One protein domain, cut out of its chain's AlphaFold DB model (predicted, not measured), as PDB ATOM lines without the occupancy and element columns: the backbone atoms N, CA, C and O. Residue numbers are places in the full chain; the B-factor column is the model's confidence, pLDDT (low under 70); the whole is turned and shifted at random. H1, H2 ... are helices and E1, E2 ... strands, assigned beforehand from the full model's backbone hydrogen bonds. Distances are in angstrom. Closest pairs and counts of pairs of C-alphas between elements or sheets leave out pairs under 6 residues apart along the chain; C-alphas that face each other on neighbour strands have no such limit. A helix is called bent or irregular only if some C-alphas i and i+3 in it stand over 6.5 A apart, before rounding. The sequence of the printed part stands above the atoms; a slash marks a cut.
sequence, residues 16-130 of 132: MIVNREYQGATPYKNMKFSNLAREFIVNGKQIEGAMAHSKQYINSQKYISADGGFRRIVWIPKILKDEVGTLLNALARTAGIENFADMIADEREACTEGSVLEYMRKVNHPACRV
ATOM      1  N   MET A  16     -37.595  39.048 -41.539       95.50
ATOM      2  CA  MET A  16     -37.948  37.666 -41.240       95.50
ATOM      3  C   MET A  16     -38.037  37.466 -39.725       95.50
ATOM      4  O   MET A  16     -37.302  38.102 -38.970       95.50
ATOM      5  N   ILE A  17     -38.904  36.559 -39.277       96.56
ATOM      6  CA  ILE A  17     -39.015  36.188 -37.860       96.56
ATOM      7  C   ILE A  17     -38.826  34.688 -37.748       96.56
ATOM      8  O   ILE A  17     -39.472  33.934 -38.462       96.56
ATOM      9  N   VAL A  18     -37.978  34.242 -36.827       96.31
ATOM     10  CA  VAL A  18     -37.748  32.820 -36.564       96.31
ATOM     11  C   VAL A  18     -37.884  32.538 -35.072       96.31
ATOM     12  O   VAL A  18     -37.342  33.255 -34.231       96.31
ATOM     13  N   ASN A  19     -38.628  31.489 -34.734       95.44
ATOM     14  CA  ASN A  19     -38.816  31.018 -33.367       95.44
ATOM     15  C   ASN A  19     -37.869  29.858 -33.030       95.44
ATOM     16  O   ASN A  19     -37.407  29.135 -33.908       95.44
ATOM     17  N   ARG A  20     -37.616  29.655 -31.732       93.69
ATOM     18  CA  ARG A  20     -36.676  28.641 -31.224       93.69
ATOM     19  C   ARG A  20     -37.068  27.209 -31.598       93.69
ATOM     20  O   ARG A  20     -36.194  26.358 -31.727       93.69
ATOM     21  N   GLU A  21     -38.363  26.938 -31.744       95.12
ATOM     22  CA  GLU A  21     -38.862  25.597 -32.058       95.12
ATOM     23  C   GLU A  21     -38.554  25.189 -33.508       95.12
ATOM     24  O   GLU A  21     -38.441  23.997 -33.794       95.12
ATOM     25  N   TYR A  22     -38.334  26.147 -34.416       96.81
ATOM     26  CA  TYR A  22     -37.975  25.859 -35.801       96.81
ATOM     27  C   TYR A  22     -36.514  25.390 -35.929       96.81
ATOM     28  O   TYR A  22     -35.574  26.117 -35.611       96.81
ATOM     29  N   GLN A  23     -36.323  24.163 -36.429       95.38
ATOM     30  CA  GLN A  23     -35.005  23.517 -36.561       95.38
ATOM     31  C   GLN A  23     -34.383  23.624 -37.965       95.38
ATOM     32  O   GLN A  23     -33.254  23.160 -38.186       95.38
ATOM     33  N   GLY A  24     -35.123  24.193 -38.919       95.12
ATOM     34  CA  GLY A  24     -34.685  24.374 -40.299       95.12
ATOM     35  C   GLY A  24     -33.785  25.594 -40.488       95.12
ATOM     36  O   GLY A  24     -33.471  26.329 -39.546       95.12
ATOM     37  N   ALA A  25     -33.341  25.784 -41.727       94.69
ATOM     38  CA  ALA A  25     -32.567  26.950 -42.115       94.69
ATOM     39  C   ALA A  25     -33.489  28.093 -42.548       94.69
ATOM     40  O   ALA A  25     -34.557  27.871 -43.107       94.69
ATOM     41  N   THR A  26     -33.065  29.319 -42.269       95.38
ATOM     42  CA  THR A  26     -33.790  30.526 -42.663       95.38
ATOM     43  C   THR A  26     -33.266  31.071 -43.993       95.38
ATOM     44  O   THR A  26     -32.110  30.815 -44.345       95.38
ATOM     45  N   PRO A  27     -34.060  31.886 -44.711       93.62
ATOM     46  CA  PRO A  27     -33.600  32.577 -45.914       93.62
ATOM     47  C   PRO A  27     -32.372  33.463 -45.683       93.62
ATOM     48  O   PRO A  27     -31.581  33.646 -46.605       93.62
ATOM     49  N   TYR A  28     -32.171  33.969 -44.461       90.25
ATOM     50  CA  TYR A  28     -30.980  34.732 -44.102       90.25
ATOM     51  C   TYR A  28     -29.754  33.825 -44.036       90.25
ATOM     52  O   TYR A  28     -29.552  33.075 -43.074       90.25
ATOM     53  N   LYS A  29     -28.924  33.898 -45.082       87.00
ATOM     54  CA  LYS A  29     -27.637  33.187 -45.188       87.00
ATOM     55  C   LYS A  29     -27.718  31.684 -44.869       87.00
ATOM     56  O   LYS A  29     -26.724  31.096 -44.447       87.00
ATOM     57  N   ASN A  30     -28.885  31.059 -45.050       89.94
ATOM     58  CA  ASN A  30     -29.119  29.646 -44.748       89.94
ATOM     59  C   ASN A  30     -28.801  29.266 -43.279       89.94
ATOM     60  O   ASN A  30     -28.299  28.177 -42.993       89.94
ATOM     61  N   MET A  31     -29.052  30.173 -42.326       91.62
ATOM     62  CA  MET A  31     -28.727  29.972 -40.907       91.62
ATOM     63  C   MET A  31     -29.903  29.418 -40.100       91.62
ATOM     64  O   MET A  31     -31.048  29.831 -40.283       91.62
ATOM     65  N   LYS A  32     -29.612  28.521 -39.147       94.19
ATOM     66  CA  LYS A  32     -30.569  28.050 -38.130       94.19
ATOM     67  C   LYS A  32     -30.713  29.053 -36.984       94.19
ATOM     68  O   LYS A  32     -29.775  29.802 -36.698       94.19
ATOM     69  N   PHE A  33     -31.822  28.974 -36.243       92.38
ATOM     70  CA  PHE A  33     -32.073  29.801 -35.055       92.38
ATOM     71  C   PHE A  33     -30.904  29.796 -34.057       92.38
ATOM     72  O   PHE A  33     -30.520  30.848 -33.561       92.38
ATOM     73  N   SER A  34     -30.301  28.634 -33.779       90.19
ATOM     74  CA  SER A  34     -29.176  28.526 -32.838       90.19
ATOM     75  C   SER A  34     -27.981  29.393 -33.237       90.19
ATOM     76  O   SER A  34     -27.313  29.950 -32.371       90.19
ATOM     77  N   ASN A  35     -27.717  29.518 -34.539       89.56
ATOM     78  CA  ASN A  35     -26.612  30.318 -35.057       89.56
ATOM     79  C   ASN A  35     -26.974  31.802 -35.008       89.56
ATOM     80  O   ASN A  35     -26.191  32.589 -34.491       89.56
ATOM     81  N   LEU A  36     -28.196  32.153 -35.426       88.56
ATOM     82  CA  LEU A  36     -28.713  33.520 -35.345       88.56
ATOM     83  C   LEU A  36     -28.720  34.040 -33.903       88.56
ATOM     84  O   LEU A  36     -28.263  35.145 -33.637       88.56
ATOM     85  N   ALA A  37     -29.175  33.234 -32.944       87.25
ATOM     86  CA  ALA A  37     -29.163  33.613 -31.538       87.25
ATOM     87  C   ALA A  37     -27.734  33.858 -31.038       87.25
ATOM     88  O   ALA A  37     -27.476  34.842 -30.348       87.25
ATOM     89  N   ARG A  38     -26.780  33.003 -31.422       85.56
ATOM     90  CA  ARG A  38     -25.370  33.176 -31.052       85.56
ATOM     91  C   ARG A  38     -24.743  34.426 -31.667       85.56
ATOM     92  O   ARG A  38     -23.999  35.113 -30.979       85.56
ATOM     93  N   GLU A  39     -25.036  34.704 -32.932       81.94
ATOM     94  CA  GLU A  39     -24.473  35.835 -33.671       81.94
ATOM     95  C   GLU A  39     -25.088  37.167 -33.225       81.94
ATOM     96  O   GLU A  39     -24.356  38.091 -32.878       81.94
ATOM     97  N   PHE A  40     -26.421  37.239 -33.160       76.62
ATOM     98  CA  PHE A  40     -27.164  38.490 -32.991       76.62
ATOM     99  C   PHE A  40     -27.627  38.789 -31.563       76.62
ATOM    100  O   PHE A  40     -27.940  39.938 -31.266       76.62
ATOM    101  N   ILE A  41     -27.701  37.788 -30.678       72.88
ATOM    102  CA  ILE A  41     -28.364  37.941 -29.369       72.88
ATOM    103  C   ILE A  41     -27.394  37.702 -28.196       72.88
ATOM    104  O   ILE A  41     -27.520  38.340 -27.154       72.88
ATOM    105  N   VAL A  42     -26.399  36.820 -28.337       64.94
ATOM    106  CA  VAL A  42     -25.647  36.279 -27.180       64.94
ATOM    107  C   VAL A  42     -24.429  37.108 -26.726       64.94
ATOM    108  O   VAL A  42     -23.831  36.788 -25.707       64.94
ATOM    109  N   ASN A  43     -24.089  38.234 -27.354       64.75
ATOM    110  CA  ASN A  43     -22.880  38.996 -26.977       64.75
ATOM    111  C   ASN A  43     -23.132  40.328 -26.253       64.75
ATOM    112  O   ASN A  43     -22.210  41.135 -26.138       64.75
ATOM    113  N   GLY A  44     -24.367  40.615 -25.821       69.50
ATOM    114  CA  GLY A  44     -24.724  41.905 -25.202       69.50
ATOM    115  C   GLY A  44     -24.546  43.124 -26.124       69.50
ATOM    116  O   GLY A  44     -24.760  44.257 -25.705       69.50
ATOM    117  N   LYS A  45     -24.162  42.895 -27.386       76.12
ATOM    118  CA  LYS A  45     -24.028  43.900 -28.435       76.12
ATOM    119  C   LYS A  45     -25.340  43.980 -29.198       76.12
ATOM    120  O   LYS A  45     -25.838  42.959 -29.665       76.12
ATOM    121  N   GLN A  46     -25.870  45.187 -29.343       73.88
ATOM    122  CA  GLN A  46     -26.954  45.433 -30.285       73.88
ATOM    123  C   GLN A  46     -26.397  45.327 -31.700       73.88
ATOM    124  O   GLN A  46     -25.395  45.967 -32.022       73.88
ATOM    125  N   ILE A  47     -27.034  44.504 -32.525       81.88
ATOM    126  CA  ILE A  47     -26.740  44.440 -33.950       81.88
ATOM    127  C   ILE A  47     -27.860  45.166 -34.676       81.88
ATOM    128  O   ILE A  47     -29.037  44.861 -34.482       81.88
ATOM    129  N   GLU A  48     -27.488  46.146 -35.491       81.88
ATOM    130  CA  GLU A  48     -28.440  46.866 -36.326       81.88
ATOM    131  C   GLU A  48     -29.184  45.887 -37.244       81.88
ATOM    132  O   GLU A  48     -28.589  44.980 -37.829       81.88
ATOM    133  N   GLY A  49     -30.506  46.037 -37.327       84.38
ATOM    134  CA  GLY A  49     -31.361  45.137 -38.100       84.38
ATOM    135  C   GLY A  49     -31.681  43.797 -37.423       84.38
ATOM    136  O   GLY A  49     -32.378  42.982 -38.025       84.38
ATOM    137  N   ALA A  50     -31.236  43.559 -36.184       86.25
ATOM    138  CA  ALA A  50     -31.595  42.368 -35.420       86.25
ATOM    139  C   ALA A  50     -32.212  42.720 -34.061       86.25
ATOM    140  O   ALA A  50     -31.720  43.572 -33.324       86.25
ATOM    141  N   MET A  51     -33.284  42.017 -33.695       88.56
ATOM    142  CA  MET A  51     -33.906  42.148 -32.381       88.56
ATOM    143  C   MET A  51     -34.486  40.819 -31.901       88.56
ATOM    144  O   MET A  51     -35.072  40.061 -32.670       88.56
ATOM    145  N   ALA A  52     -34.351  40.553 -30.602       89.19
ATOM    146  CA  ALA A  52     -35.042  39.460 -29.932       89.19
ATOM    147  C   ALA A  52     -36.340  39.989 -29.312       89.19
ATOM    148  O   ALA A  52     -36.319  40.984 -28.590       89.19
ATOM    149  N   HIS A  53     -37.464  39.322 -29.560       93.19
ATOM    150  CA  HIS A  53     -38.750  39.688 -28.968       93.19
ATOM    151  C   HIS A  53     -39.631  38.456 -28.733       93.19
ATOM    152  O   HIS A  53     -39.347  37.362 -29.221       93.19
ATOM    153  N   SER A  54     -40.716  38.629 -27.976       94.06
ATOM    154  CA  SER A  54     -41.708  37.572 -27.760       94.06
ATOM    155  C   SER A  54     -42.549  37.330 -29.019       94.06
ATOM    156  O   SER A  54     -42.774  38.250 -29.808       94.06
ATOM    157  N   LYS A  55     -43.075  36.111 -29.198       94.75
ATOM    158  CA  LYS A  55     -43.997  35.799 -30.308       94.75
ATOM    159  C   LYS A  55     -45.244  36.694 -30.277       94.75
ATOM    160  O   LYS A  55     -45.712  37.135 -31.316       94.75
ATOM    161  N   GLN A  56     -45.730  37.040 -29.083       93.88
ATOM    162  CA  GLN A  56     -46.907  37.893 -28.884       93.88
ATOM    163  C   GLN A  56     -46.698  39.322 -29.400       93.88
ATOM    164  O   GLN A  56     -47.659  39.973 -29.806       93.88
ATOM    165  N   TYR A  57     -45.456  39.823 -29.410       97.06
ATOM    166  CA  TYR A  57     -45.173  41.167 -29.911       97.06
ATOM    167  C   TYR A  57     -45.479  41.312 -31.412       97.06
ATOM    168  O   TYR A  57     -45.837  42.406 -31.838       97.06
ATOM    169  N   ILE A  58     -45.445  40.219 -32.188       97.25
ATOM    170  CA  ILE A  58     -45.764  40.191 -33.631       97.25
ATOM    171  C   ILE A  58     -47.180  40.713 -33.907       97.25
ATOM    172  O   ILE A  58     -47.411  41.411 -34.890       97.25
ATOM    173  N   ASN A  59     -48.134  40.407 -33.024       95.94
ATOM    174  CA  ASN A  59     -49.534  40.807 -33.170       95.94
ATOM    175  C   ASN A  59     -49.838  42.199 -32.586       95.94
ATOM    176  O   ASN A  59     -51.000  42.598 -32.511       95.94
ATOM    177  N   SER A  60     -48.823  42.946 -32.146       95.94
ATOM    178  CA  SER A  60     -49.001  44.293 -31.607       95.94
ATOM    179  C   SER A  60     -49.128  45.333 -32.719       95.94
ATOM    180  O   SER A  60     -48.344  45.345 -33.663       95.94
ATOM    181  N   GLN A  61     -50.014  46.317 -32.540       94.06
ATOM    182  CA  GLN A  61     -50.031  47.529 -33.377       94.06
ATOM    183  C   GLN A  61     -48.705  48.310 -33.322       94.06
ATOM    184  O   GLN A  61     -48.395  49.067 -34.236       94.06
ATOM    185  N   LYS A  62     -47.918  48.123 -32.253       95.38
ATOM    186  CA  LYS A  62     -46.609  48.762 -32.055       95.38
ATOM    187  C   LYS A  62     -45.441  47.926 -32.574       95.38
ATOM    188  O   LYS A  62     -44.298  48.328 -32.366       95.38
ATOM    189  N   TYR A  63     -45.691  46.758 -33.169       96.50
ATOM    190  CA  TYR A  63     -44.637  45.923 -33.742       96.50
ATOM    191  C   TYR A  63     -43.854  46.745 -34.765       96.50
ATOM    192  O   TYR A  63     -44.469  47.156 -35.736       96.50
ATOM    193  N   ILE A  64     -42.571  47.048 -34.516       94.38
ATOM    194  CA  ILE A  64     -41.669  47.850 -35.378       94.38
ATOM    195  C   ILE A  64     -42.360  49.022 -36.104       94.38
ATOM    196  O   ILE A  64     -42.178  49.248 -37.301       94.38
ATOM    197  N   SER A  65     -43.224  49.761 -35.402       94.00
ATOM    198  CA  SER A  65     -44.108  50.744 -36.044       94.00
ATOM    199  C   SER A  65     -43.346  51.887 -36.720       94.00
ATOM    200  O   SER A  65     -43.846  52.451 -37.690       94.00
ATOM    201  N   ALA A  66     -42.138  52.199 -36.240       91.56
ATOM    202  CA  ALA A  66     -41.240  53.168 -36.867       91.56
ATOM    203  C   ALA A  66     -40.742  52.707 -38.252       91.56
ATOM    204  O   ALA A  66     -40.548  53.542 -39.129       91.56
ATOM    205  N   ASP A  67     -40.634  51.394 -38.472       89.94
ATOM    206  CA  ASP A  67     -40.084  50.793 -39.694       89.94
ATOM    207  C   ASP A  67     -41.172  50.340 -40.686       89.94
ATOM    208  O   ASP A  67     -40.888  49.739 -41.722       89.94
ATOM    209  N   GLY A  68     -42.447  50.630 -40.404       91.06
ATOM    210  CA  GLY A  68     -43.586  50.270 -41.262       91.06
ATOM    211  C   GLY A  68     -44.426  49.094 -40.758       91.06
ATOM    212  O   GLY A  68     -45.403  48.703 -41.405       91.06
ATOM    213  N   GLY A  69     -44.105  48.570 -39.579       94.44
ATOM    214  CA  GLY A  69     -44.981  47.678 -38.840       94.44
ATOM    215  C   GLY A  69     -45.057  46.246 -39.361       94.44
ATOM    216  O   GLY A  69     -44.189  45.770 -40.091       94.44
ATOM    217  N   PHE A  70     -46.152  45.558 -39.029       95.62
ATOM    218  CA  PHE A  70     -46.392  44.171 -39.448       95.62
ATOM    219  C   PHE A  70     -46.328  43.970 -40.973       95.62
ATOM    220  O   PHE A  70     -45.987  42.887 -41.428       95.62
ATOM    221  N   ARG A  71     -46.577  45.020 -41.773       95.19
ATOM    222  CA  ARG A  71     -46.497  44.986 -43.246       95.19
ATOM    223  C   ARG A  71     -45.096  44.664 -43.773       95.19
ATOM    224  O   ARG A  71     -44.959  44.340 -44.951       95.19
ATOM    225  N   ARG A  72     -44.067  44.789 -42.929       95.69
ATOM    226  CA  ARG A  72     -42.679  44.441 -43.248       95.69
ATOM    227  C   ARG A  72     -42.368  42.963 -43.046       95.69
ATOM    228  O   ARG A  72     -41.310  42.539 -43.479       95.69
ATOM    229  N   ILE A  73     -43.228  42.174 -42.407       97.06
ATOM    230  CA  ILE A  73     -42.968  40.746 -42.194       97.06
ATOM    231  C   ILE A  73     -43.084  40.034 -43.540       97.06
ATOM    232  O   ILE A  73     -44.149  40.067 -44.138       97.06
ATOM    233  N   VAL A  74     -42.004  39.416 -44.023       97.75
ATOM    234  CA  VAL A  74     -41.969  38.764 -45.351       97.75
ATOM    235  C   VAL A  74     -41.743  37.262 -45.282       97.75
ATOM    236  O   VAL A  74     -42.082  36.547 -46.222       97.75
ATOM    237  N   TRP A  75     -41.201  36.776 -44.164       98.25
ATOM    238  CA  TRP A  75     -40.967  35.356 -43.951       98.25
ATOM    239  C   TRP A  75     -41.085  34.980 -42.476       98.25
ATOM    240  O   TRP A  75     -40.456  35.620 -41.630       98.25
ATOM    241  N   ILE A  76     -41.852  33.933 -42.174       98.25
ATOM    242  CA  ILE A  76     -41.924  33.301 -40.848       98.25
ATOM    243  C   ILE A  76     -42.100  31.783 -41.015       98.25
ATOM    244  O   ILE A  76     -42.830  31.390 -41.918       98.25
ATOM    245  N   PRO A  77     -41.517  30.922 -40.158       98.31
ATOM    246  CA  PRO A  77     -41.728  29.481 -40.234       98.31
ATOM    247  C   PRO A  77     -43.201  29.106 -40.123       98.31
ATOM    248  O   PRO A  77     -43.937  29.731 -39.351       98.31
ATOM    249  N   LYS A  78     -43.618  28.030 -40.793       98.19
ATOM    250  CA  LYS A  78     -45.015  27.578 -40.794       98.19
ATOM    251  C   LYS A  78     -45.549  27.347 -39.382       98.19
ATOM    252  O   LYS A  78     -46.641  27.803 -39.061       98.19
ATOM    253  N   ILE A  79     -44.743  26.732 -38.512       97.75
ATOM    254  CA  ILE A  79     -45.099  26.509 -37.102       97.75
ATOM    255  C   ILE A  79     -45.451  27.820 -36.377       97.75
ATOM    256  O   ILE A  79     -46.422  27.869 -35.633       97.75
ATOM    257  N   LEU A  80     -44.709  28.903 -36.630       98.19
ATOM    258  CA  LEU A  80     -44.993  30.209 -36.038       98.19
ATOM    259  C   LEU A  80     -46.191  30.876 -36.718       98.19
ATOM    260  O   LEU A  80     -47.016  31.479 -36.036       98.19
ATOM    261  N   LYS A  81     -46.299  30.755 -38.046       98.06
ATOM    262  CA  LYS A  81     -47.432  31.264 -38.833       98.06
ATOM    263  C   LYS A  81     -48.756  30.693 -38.336       98.06
ATOM    264  O   LYS A  81     -49.712  31.447 -38.195       98.06
ATOM    265  N   ASP A  82     -48.792  29.403 -38.022       97.56
ATOM    266  CA  ASP A  82     -49.980  28.725 -37.498       97.56
ATOM    267  C   ASP A  82     -50.370  29.233 -36.105       97.56
ATOM    268  O   ASP A  82     -51.556  29.371 -35.808       97.56
ATOM    269  N   GLU A  83     -49.388  29.586 -35.270       97.00
ATOM    270  CA  GLU A  83     -49.628  30.151 -33.937       97.00
ATOM    271  C   GLU A  83     -50.158  31.596 -33.994       97.00
ATOM    272  O   GLU A  83     -51.085  31.946 -33.260       97.00
ATOM    273  N   VAL A  84     -49.574  32.460 -34.834       97.25
ATOM    274  CA  VAL A  84     -49.842  33.916 -34.798       97.25
ATOM    275  C   VAL A  84     -50.738  34.422 -35.928       97.25
ATOM    276  O   VAL A  84     -51.221  35.555 -35.859       97.25
ATOM    277  N   GLY A  85     -50.973  33.613 -36.964       97.19
ATOM    278  CA  GLY A  85     -51.608  34.012 -38.223       97.19
ATOM    279  C   GLY A  85     -53.037  34.522 -38.065       97.19
ATOM    280  O   GLY A  85     -53.390  35.541 -38.655       97.19
ATOM    281  N   THR A  86     -53.845  33.893 -37.208       97.31
ATOM    282  CA  THR A  86     -55.232  34.322 -36.947       97.31
ATOM    283  C   THR A  86     -55.291  35.740 -36.383       97.31
ATOM    284  O   THR A  86     -56.028  36.591 -36.889       97.31
ATOM    285  N   LEU A  87     -54.482  36.019 -35.357       96.88
ATOM    286  CA  LEU A  87     -54.401  37.344 -34.742       96.88
ATOM    287  C   LEU A  87     -53.720  38.355 -35.669       96.88
ATOM    288  O   LEU A  87     -54.088  39.526 -35.684       96.88
ATOM    289  N   LEU A  88     -52.757  37.908 -36.475       97.44
ATOM    290  CA  LEU A  88     -52.065  38.749 -37.442       97.44
ATOM    291  C   LEU A  88     -53.008  39.197 -38.565       97.44
ATOM    292  O   LEU A  88     -53.022  40.376 -38.902       97.44
ATOM    293  N   ASN A  89     -53.854  38.303 -39.079       97.94
ATOM    294  CA  ASN A  89     -54.907  38.653 -40.033       97.94
ATOM    295  C   ASN A  89     -55.941  39.596 -39.406       97.94
ATOM    296  O   ASN A  89     -56.357  40.559 -40.042       97.94
ATOM    297  N   ALA A  90     -56.319  39.381 -38.142       97.25
ATOM    298  CA  ALA A  90     -57.203  40.308 -37.433       97.25
ATOM    299  C   ALA A  90     -56.604  41.718 -37.317       97.25
ATOM    300  O   ALA A  90     -57.300  42.697 -37.581       97.25
ATOM    301  N   LEU A  91     -55.311  41.823 -36.992       96.38
ATOM    302  CA  LEU A  91     -54.585  43.093 -36.997       96.38
ATOM    303  C   LEU A  91     -54.556  43.705 -38.407       96.38
ATOM    304  O   LEU A  91     -54.854  44.887 -38.575       96.38
ATOM    305  N   ALA A  92     -54.237  42.905 -39.421       96.69
ATOM    306  CA  ALA A  92     -54.089  43.351 -40.800       96.69
ATOM    307  C   ALA A  92     -55.404  43.860 -41.417       96.69
ATOM    308  O   ALA A  92     -55.385  44.838 -42.169       96.69
ATOM    309  N   ARG A  93     -56.551  43.300 -41.017       97.12
ATOM    310  CA  ARG A  93     -57.877  43.800 -41.414       97.12
ATOM    311  C   ARG A  93     -58.127  45.239 -40.978       97.12
ATOM    312  O   ARG A  93     -58.732  45.999 -41.727       97.12
ATOM    313  N   THR A  94     -57.583  45.672 -39.835       94.38
ATOM    314  CA  THR A  94     -57.689  47.083 -39.400       94.38
ATOM    315  C   THR A  94     -56.963  48.052 -40.344       94.38
ATOM    316  O   THR A  94     -57.232  49.249 -40.344       94.38
ATOM    317  N   ALA A  95     -56.071  47.522 -41.181       91.75
ATOM    318  CA  ALA A  95     -55.331  48.226 -42.214       91.75
ATOM    319  C   ALA A  95     -55.819  47.906 -43.644       91.75
ATOM    320  O   ALA A  95     -55.120  48.259 -44.597       91.75
ATOM    321  N   GLY A  96     -56.965  47.231 -43.799       95.06
ATOM    322  CA  GLY A  96     -57.551  46.881 -45.096       95.06
ATOM    323  C   GLY A  96     -56.898  45.690 -45.807       95.06
ATOM    324  O   GLY A  96     -56.972  45.606 -47.031       95.06
ATOM    325  N   ILE A  97     -56.228  44.790 -45.076       95.31
ATOM    326  CA  ILE A  97     -55.585  43.591 -45.635       95.31
ATOM    327  C   ILE A  97     -56.235  42.341 -45.023       95.31
ATOM    328  O   ILE A  97     -56.045  42.059 -43.843       95.31
ATOM    329  N   GLU A  98     -56.985  41.583 -45.825       92.19
ATOM    330  CA  GLU A  98     -57.790  40.449 -45.336       92.19
ATOM    331  C   GLU A  98     -56.962  39.203 -44.974       92.19
ATOM    332  O   GLU A  98     -57.111  38.657 -43.880       92.19
ATOM    333  N   ASN A  99     -56.049  38.786 -45.860       94.25
ATOM    334  CA  ASN A  99     -55.327  37.507 -45.764       94.25
ATOM    335  C   ASN A  99     -53.805  37.708 -45.693       94.25
ATOM    336  O   ASN A  99     -53.047  37.110 -46.451       94.25
ATOM    337  N   PHE A 100     -53.343  38.597 -44.811       97.56
ATOM    338  CA  PHE A 100     -51.927  38.973 -44.746       97.56
ATOM    339  C   PHE A 100     -50.989  37.792 -44.454       97.56
ATOM    340  O   PHE A 100     -49.921  37.709 -45.051       97.56
ATOM    341  N   ALA A 101     -51.387  36.855 -43.591       97.62
ATOM    342  CA  ALA A 101     -50.583  35.680 -43.252       97.62
ATOM    343  C   ALA A 101     -50.235  34.812 -44.478       97.62
ATOM    344  O   ALA A 101     -49.135  34.266 -44.529       97.62
ATOM    345  N   ASP A 102     -51.120  34.742 -45.480       97.69
ATOM    346  CA  ASP A 102     -50.883  33.995 -46.725       97.69
ATOM    347  C   ASP A 102     -49.905  34.725 -47.657       97.69
ATOM    348  O   ASP A 102     -49.275  34.120 -48.525       97.69
ATOM    349  N   MET A 103     -49.742  36.037 -47.478       97.69
ATOM    350  CA  MET A 103     -48.782  36.837 -48.237       97.69
ATOM    351  C   MET A 103     -47.350  36.680 -47.697       97.69
ATOM    352  O   MET A 103     -46.392  36.975 -48.409       97.69
ATOM    353  N   ILE A 104     -47.191  36.210 -46.459       98.19
ATOM    354  CA  ILE A 104     -45.895  35.972 -45.821       98.19
ATOM    355  C   ILE A 104     -45.399  34.586 -46.243       98.19
ATOM    356  O   ILE A 104     -46.119  33.603 -46.081       98.19
ATOM    357  N   ALA A 105     -44.173  34.476 -46.757       98.31
ATOM    358  CA  ALA A 105     -43.590  33.180 -47.104       98.31
ATOM    359  C   ALA A 105     -43.252  32.357 -45.845       98.31
ATOM    360  O   ALA A 105     -43.011  32.915 -44.774       98.31
ATOM    361  N   ASP A 106     -43.240  31.032 -45.951       98.50
ATOM    362  CA  ASP A 106     -42.576  30.144 -44.994       98.50
ATOM    363  C   ASP A 106     -41.600  29.192 -45.696       98.50
ATOM    364  O   ASP A 106     -41.254  29.377 -46.866       98.50
ATOM    365  N   GLU A 107     -41.067  28.214 -44.962       98.00
ATOM    366  CA  GLU A 107     -40.098  27.257 -45.491       98.00
ATOM    367  C   GLU A 107     -40.654  26.339 -46.591       98.00
ATOM    368  O   GLU A 107     -39.881  25.650 -47.252       98.00
ATOM    369  N   ARG A 108     -41.975  26.288 -46.790       97.50
ATOM    370  CA  ARG A 108     -42.602  25.490 -47.851       97.50
ATOM    371  C   ARG A 108     -42.616  26.229 -49.179       97.50
ATOM    372  O   ARG A 108     -42.537  25.588 -50.224       97.50
ATOM    373  N   GLU A 109     -42.713  27.555 -49.150       97.75
ATOM    374  CA  GLU A 109     -42.756  28.384 -50.354       97.75
ATOM    375  C   GLU A 109     -41.386  28.955 -50.726       97.75
ATOM    376  O   GLU A 109     -41.100  29.102 -51.915       97.75
ATOM    377  N   ALA A 110     -40.537  29.290 -49.745       96.00
ATOM    378  CA  ALA A 110     -39.252  29.933 -50.001       96.00
ATOM    379  C   ALA A 110     -38.203  29.683 -48.900       96.00
ATOM    380  O   ALA A 110     -38.409  29.994 -47.728       96.00
ATOM    381  N   CYS A 111     -37.014  29.229 -49.310       94.69
ATOM    382  CA  CYS A 111     -35.879  28.945 -48.413       94.69
ATOM    383  C   CYS A 111     -34.657  29.852 -48.641       94.69
ATOM    384  O   CYS A 111     -33.645  29.708 -47.963       94.69
ATOM    385  N   THR A 112     -34.720  30.774 -49.603       94.69
ATOM    386  CA  THR A 112     -33.634  31.708 -49.953       94.69
ATOM    387  C   THR A 112     -34.180  33.122 -50.127       94.69
ATOM    388  O   THR A 112     -35.352  33.282 -50.469       94.69
ATOM    389  N   GLU A 113     -33.345  34.150 -49.958       92.62
ATOM    390  CA  GLU A 113     -33.758  35.547 -50.187       92.62
ATOM    391  C   GLU A 113     -34.360  35.753 -51.585       92.62
ATOM    392  O   GLU A 113     -35.410  36.379 -51.719       92.62
ATOM    393  N   GLY A 114     -33.758  35.153 -52.619       92.81
ATOM    394  CA  GLY A 114     -34.275  35.207 -53.989       92.81
ATOM    395  C   GLY A 114     -35.681  34.617 -54.111       92.81
ATOM    396  O   GLY A 114     -36.588  35.287 -54.601       92.81
ATOM    397  N   SER A 115     -35.898  33.408 -53.580       95.50
ATOM    398  CA  SER A 115     -37.226  32.775 -53.602       95.50
ATOM    399  C   SER A 115     -38.265  33.533 -52.767       95.50
ATOM    400  O   SER A 115     -39.438  33.559 -53.132       95.50
ATOM    401  N   VAL A 116     -37.858  34.196 -51.673       96.62
ATOM    402  CA  VAL A 116     -38.778  35.037 -50.887       96.62
ATOM    403  C   VAL A 116     -39.197  36.250 -51.716       96.62
ATOM    404  O   VAL A 116     -40.382  36.564 -51.774       96.62
ATOM    405  N   LEU A 117     -38.262  36.897 -52.420       94.62
ATOM    406  CA  LEU A 117     -38.571  38.039 -53.283       94.62
ATOM    407  C   LEU A 117     -39.527  37.656 -54.423       94.62
ATOM    408  O   LEU A 117     -40.448  38.409 -54.747       94.62
ATOM    409  N   GLU A 118     -39.330  36.484 -55.029       95.12
ATOM    410  CA  GLU A 118     -40.229  35.940 -56.052       95.12
ATOM    411  C   GLU A 118     -41.633  35.681 -55.496       95.12
ATOM    412  O   GLU A 118     -42.622  36.118 -56.096       95.12
ATOM    413  N   TYR A 119     -41.729  35.049 -54.321       96.62
ATOM    414  CA  TYR A 119     -43.003  34.816 -53.645       96.62
ATOM    415  C   TYR A 119     -43.725  36.129 -53.337       96.62
ATOM    416  O   TYR A 119     -44.891  36.297 -53.696       96.62
ATOM    417  N   MET A 120     -43.012  37.101 -52.760       95.38
ATOM    418  CA  MET A 120     -43.546  38.422 -52.437       95.38
ATOM    419  C   MET A 120     -44.139  39.125 -53.659       95.38
ATOM    420  O   MET A 120     -45.213  39.716 -53.569       95.38
ATOM    421  N   ARG A 121     -43.469  39.054 -54.815       94.44
ATOM    422  CA  ARG A 121     -43.981  39.631 -56.066       94.44
ATOM    423  C   ARG A 121     -45.232  38.903 -56.547       94.44
ATOM    424  O   ARG A 121     -46.203  39.562 -56.908       94.44
ATOM    425  N   LYS A 122     -45.230  37.566 -56.505       96.00
ATOM    426  CA  LYS A 122     -46.366  36.724 -56.909       96.00
ATOM    427  C   LYS A 122     -47.630  37.040 -56.109       96.00
ATOM    428  O   LYS A 122     -48.706  37.130 -56.689       96.00
ATOM    429  N   VAL A 123     -47.499  37.229 -54.796       95.69
ATOM    430  CA  VAL A 123     -48.629  37.539 -53.902       95.69
ATOM    431  C   VAL A 123     -48.875  39.040 -53.740       95.69
ATOM    432  O   VAL A 123     -49.751  39.434 -52.978       95.69
ATOM    433  N   ASN A 124     -48.121  39.887 -54.452       93.69
ATOM    434  CA  ASN A 124     -48.200  41.347 -54.374       93.69
ATOM    435  C   ASN A 124     -48.068  41.867 -52.925       93.69
ATOM    436  O   ASN A 124     -48.869  42.677 -52.454       93.69
ATOM    437  N   HIS A 125     -47.051  41.371 -52.213       95.50
ATOM    438  CA  HIS A 125     -46.795  41.668 -50.807       95.50
ATOM    439  C   HIS A 125     -46.650  43.182 -50.556       95.50
ATOM    440  O   HIS A 125     -45.908  43.840 -51.297       95.50
ATOM    441  N   PRO A 126     -47.263  43.752 -49.494       93.12
ATOM    442  CA  PRO A 126     -47.220  45.189 -49.214       93.12
ATOM    443  C   PRO A 126     -45.803  45.770 -49.151       93.12
ATOM    444  O   PRO A 126     -45.567  46.858 -49.673       93.12
ATOM    445  N   ALA A 127     -44.845  45.025 -48.586       92.94
ATOM    446  CA  ALA A 127     -43.440  45.440 -48.497       92.94
ATOM    447  C   ALA A 127     -42.779  45.733 -49.862       92.94
ATOM    448  O   ALA A 127     -41.844  46.527 -49.915       92.94
ATOM    449  N   CYS A 128     -43.290  45.186 -50.975       88.31
ATOM    450  CA  CYS A 128     -42.772  45.485 -52.319       88.31
ATOM    451  C   CYS A 128     -42.984  46.948 -52.741       88.31
ATOM    452  O   CYS A 128     -42.347  47.409 -53.683       88.31
ATOM    453  N   ARG A 129     -43.920  47.659 -52.099       80.19
ATOM    454  CA  ARG A 129     -44.344  49.018 -52.479       80.19
ATOM    455  C   ARG A 129     -43.856  50.091 -51.512       80.19
ATOM    456  O   ARG A 129     -44.115  51.269 -51.739       80.19
ATOM    457  N   VAL A 130     -43.206  49.696 -50.422       69.06
ATOM    458  CA  VAL A 130     -42.728  50.637 -49.412       69.06
ATOM    459  C   VAL A 130     -41.303  51.048 -49.765       69.06
ATOM    460  O   VAL A 130     -40.488  50.203 -50.139       69.06
TER     461      VAL A 130
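AT A GLANCE: This is residues 16 to 130 of the 132 residues of an uncharacterized protein of Candidatus Poribacteria bacterium (UniProt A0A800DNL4). What is the main picture? Short helices gather round the small strand E1 in the core: H5, H6 and H7 come near it, while the kinked H4, the longest helix, packs on H2 and H5 to one side. H1 sits at one end of the longest axis, apart from the other helices; residues 16 to 32 lead out to it from the core and residues 41 to 54 lead back from it to H2. What is it made of, and how large is it? The printed part has 115 residues, with seven named helices and one named strand in the order H1, H2, H3, E1, H4, H5, H6, H7; it is mostly helix, though the named elements hold only 54 residues, under half. It is compact, with a radius of gyration of the C-alphas of 13.7 A and spans of 40 by 28 by 26 A.

HOW THE PARTS SIT: Where does the first helix stand? H1, residues 33 to 40, touches no helix, and it is apart from H2, residues 55 to 59. What does the longest helix touch? H4, residues 78 to 93, touches H2 with residues 84 to 91 alone, the closest C-alphas being those of Asn 59 and Leu 88, 5.4 A apart. H4 touches H5, residues 100 to 103, where the closest C-alphas, of Gly 85 and Ala 101, are 5.4 A apart. H4 is irregular, with C-alphas 83 and 86 7.6 A apart, and has a kink of 58 degrees near residue 85. What is near the strand? E1, residues 73 to 75, pairs with no named strand; its closest C-alpha to H6, residues 113 to 122, is that of Val 74, 7.3 A from that of Met 120. H3, residues 69 to 72, touches H7, residues 126 to 129, with the closest C-alphas, of Arg 72 and Ala 127, 5.4 A apart. How do the helix backbones run? In H1 and H6 every O i to N i+4 pair is within hydrogen-bond range, in H4 10 of 12, and in H2 0 of 1, beside 2 of 2 O i to N i+3 pairs; H3, H5 and H7 are too short for an O i to N i+4 pair.

IN THESE COORDINATES: Where does H1 begin? C-alpha 33 is at (-32.073, 29.801, -35.055), and H1 is 10.2 A long. Where do the longer helices lie? H4 begins with C-alpha 78 at (-45.015, 27.578, -40.794) and is 20.7 A long, and H6 is 14.3 A long. Where does H7 end? C-alpha 129 is at (-44.344, 49.018, -52.479).

THE WHOLE: How far does it reach? The two C-alphas farthest apart, those of Asn 43 and Gly 96, are 39.9 A apart. Is it unbroken? The printed part has no cut, and the link from H1 to H2, 14 residues, is long. Where is confidence low? The mean pLDDT of the printed part is 92.6, with residues 42 to 44 and residue 130 under 70.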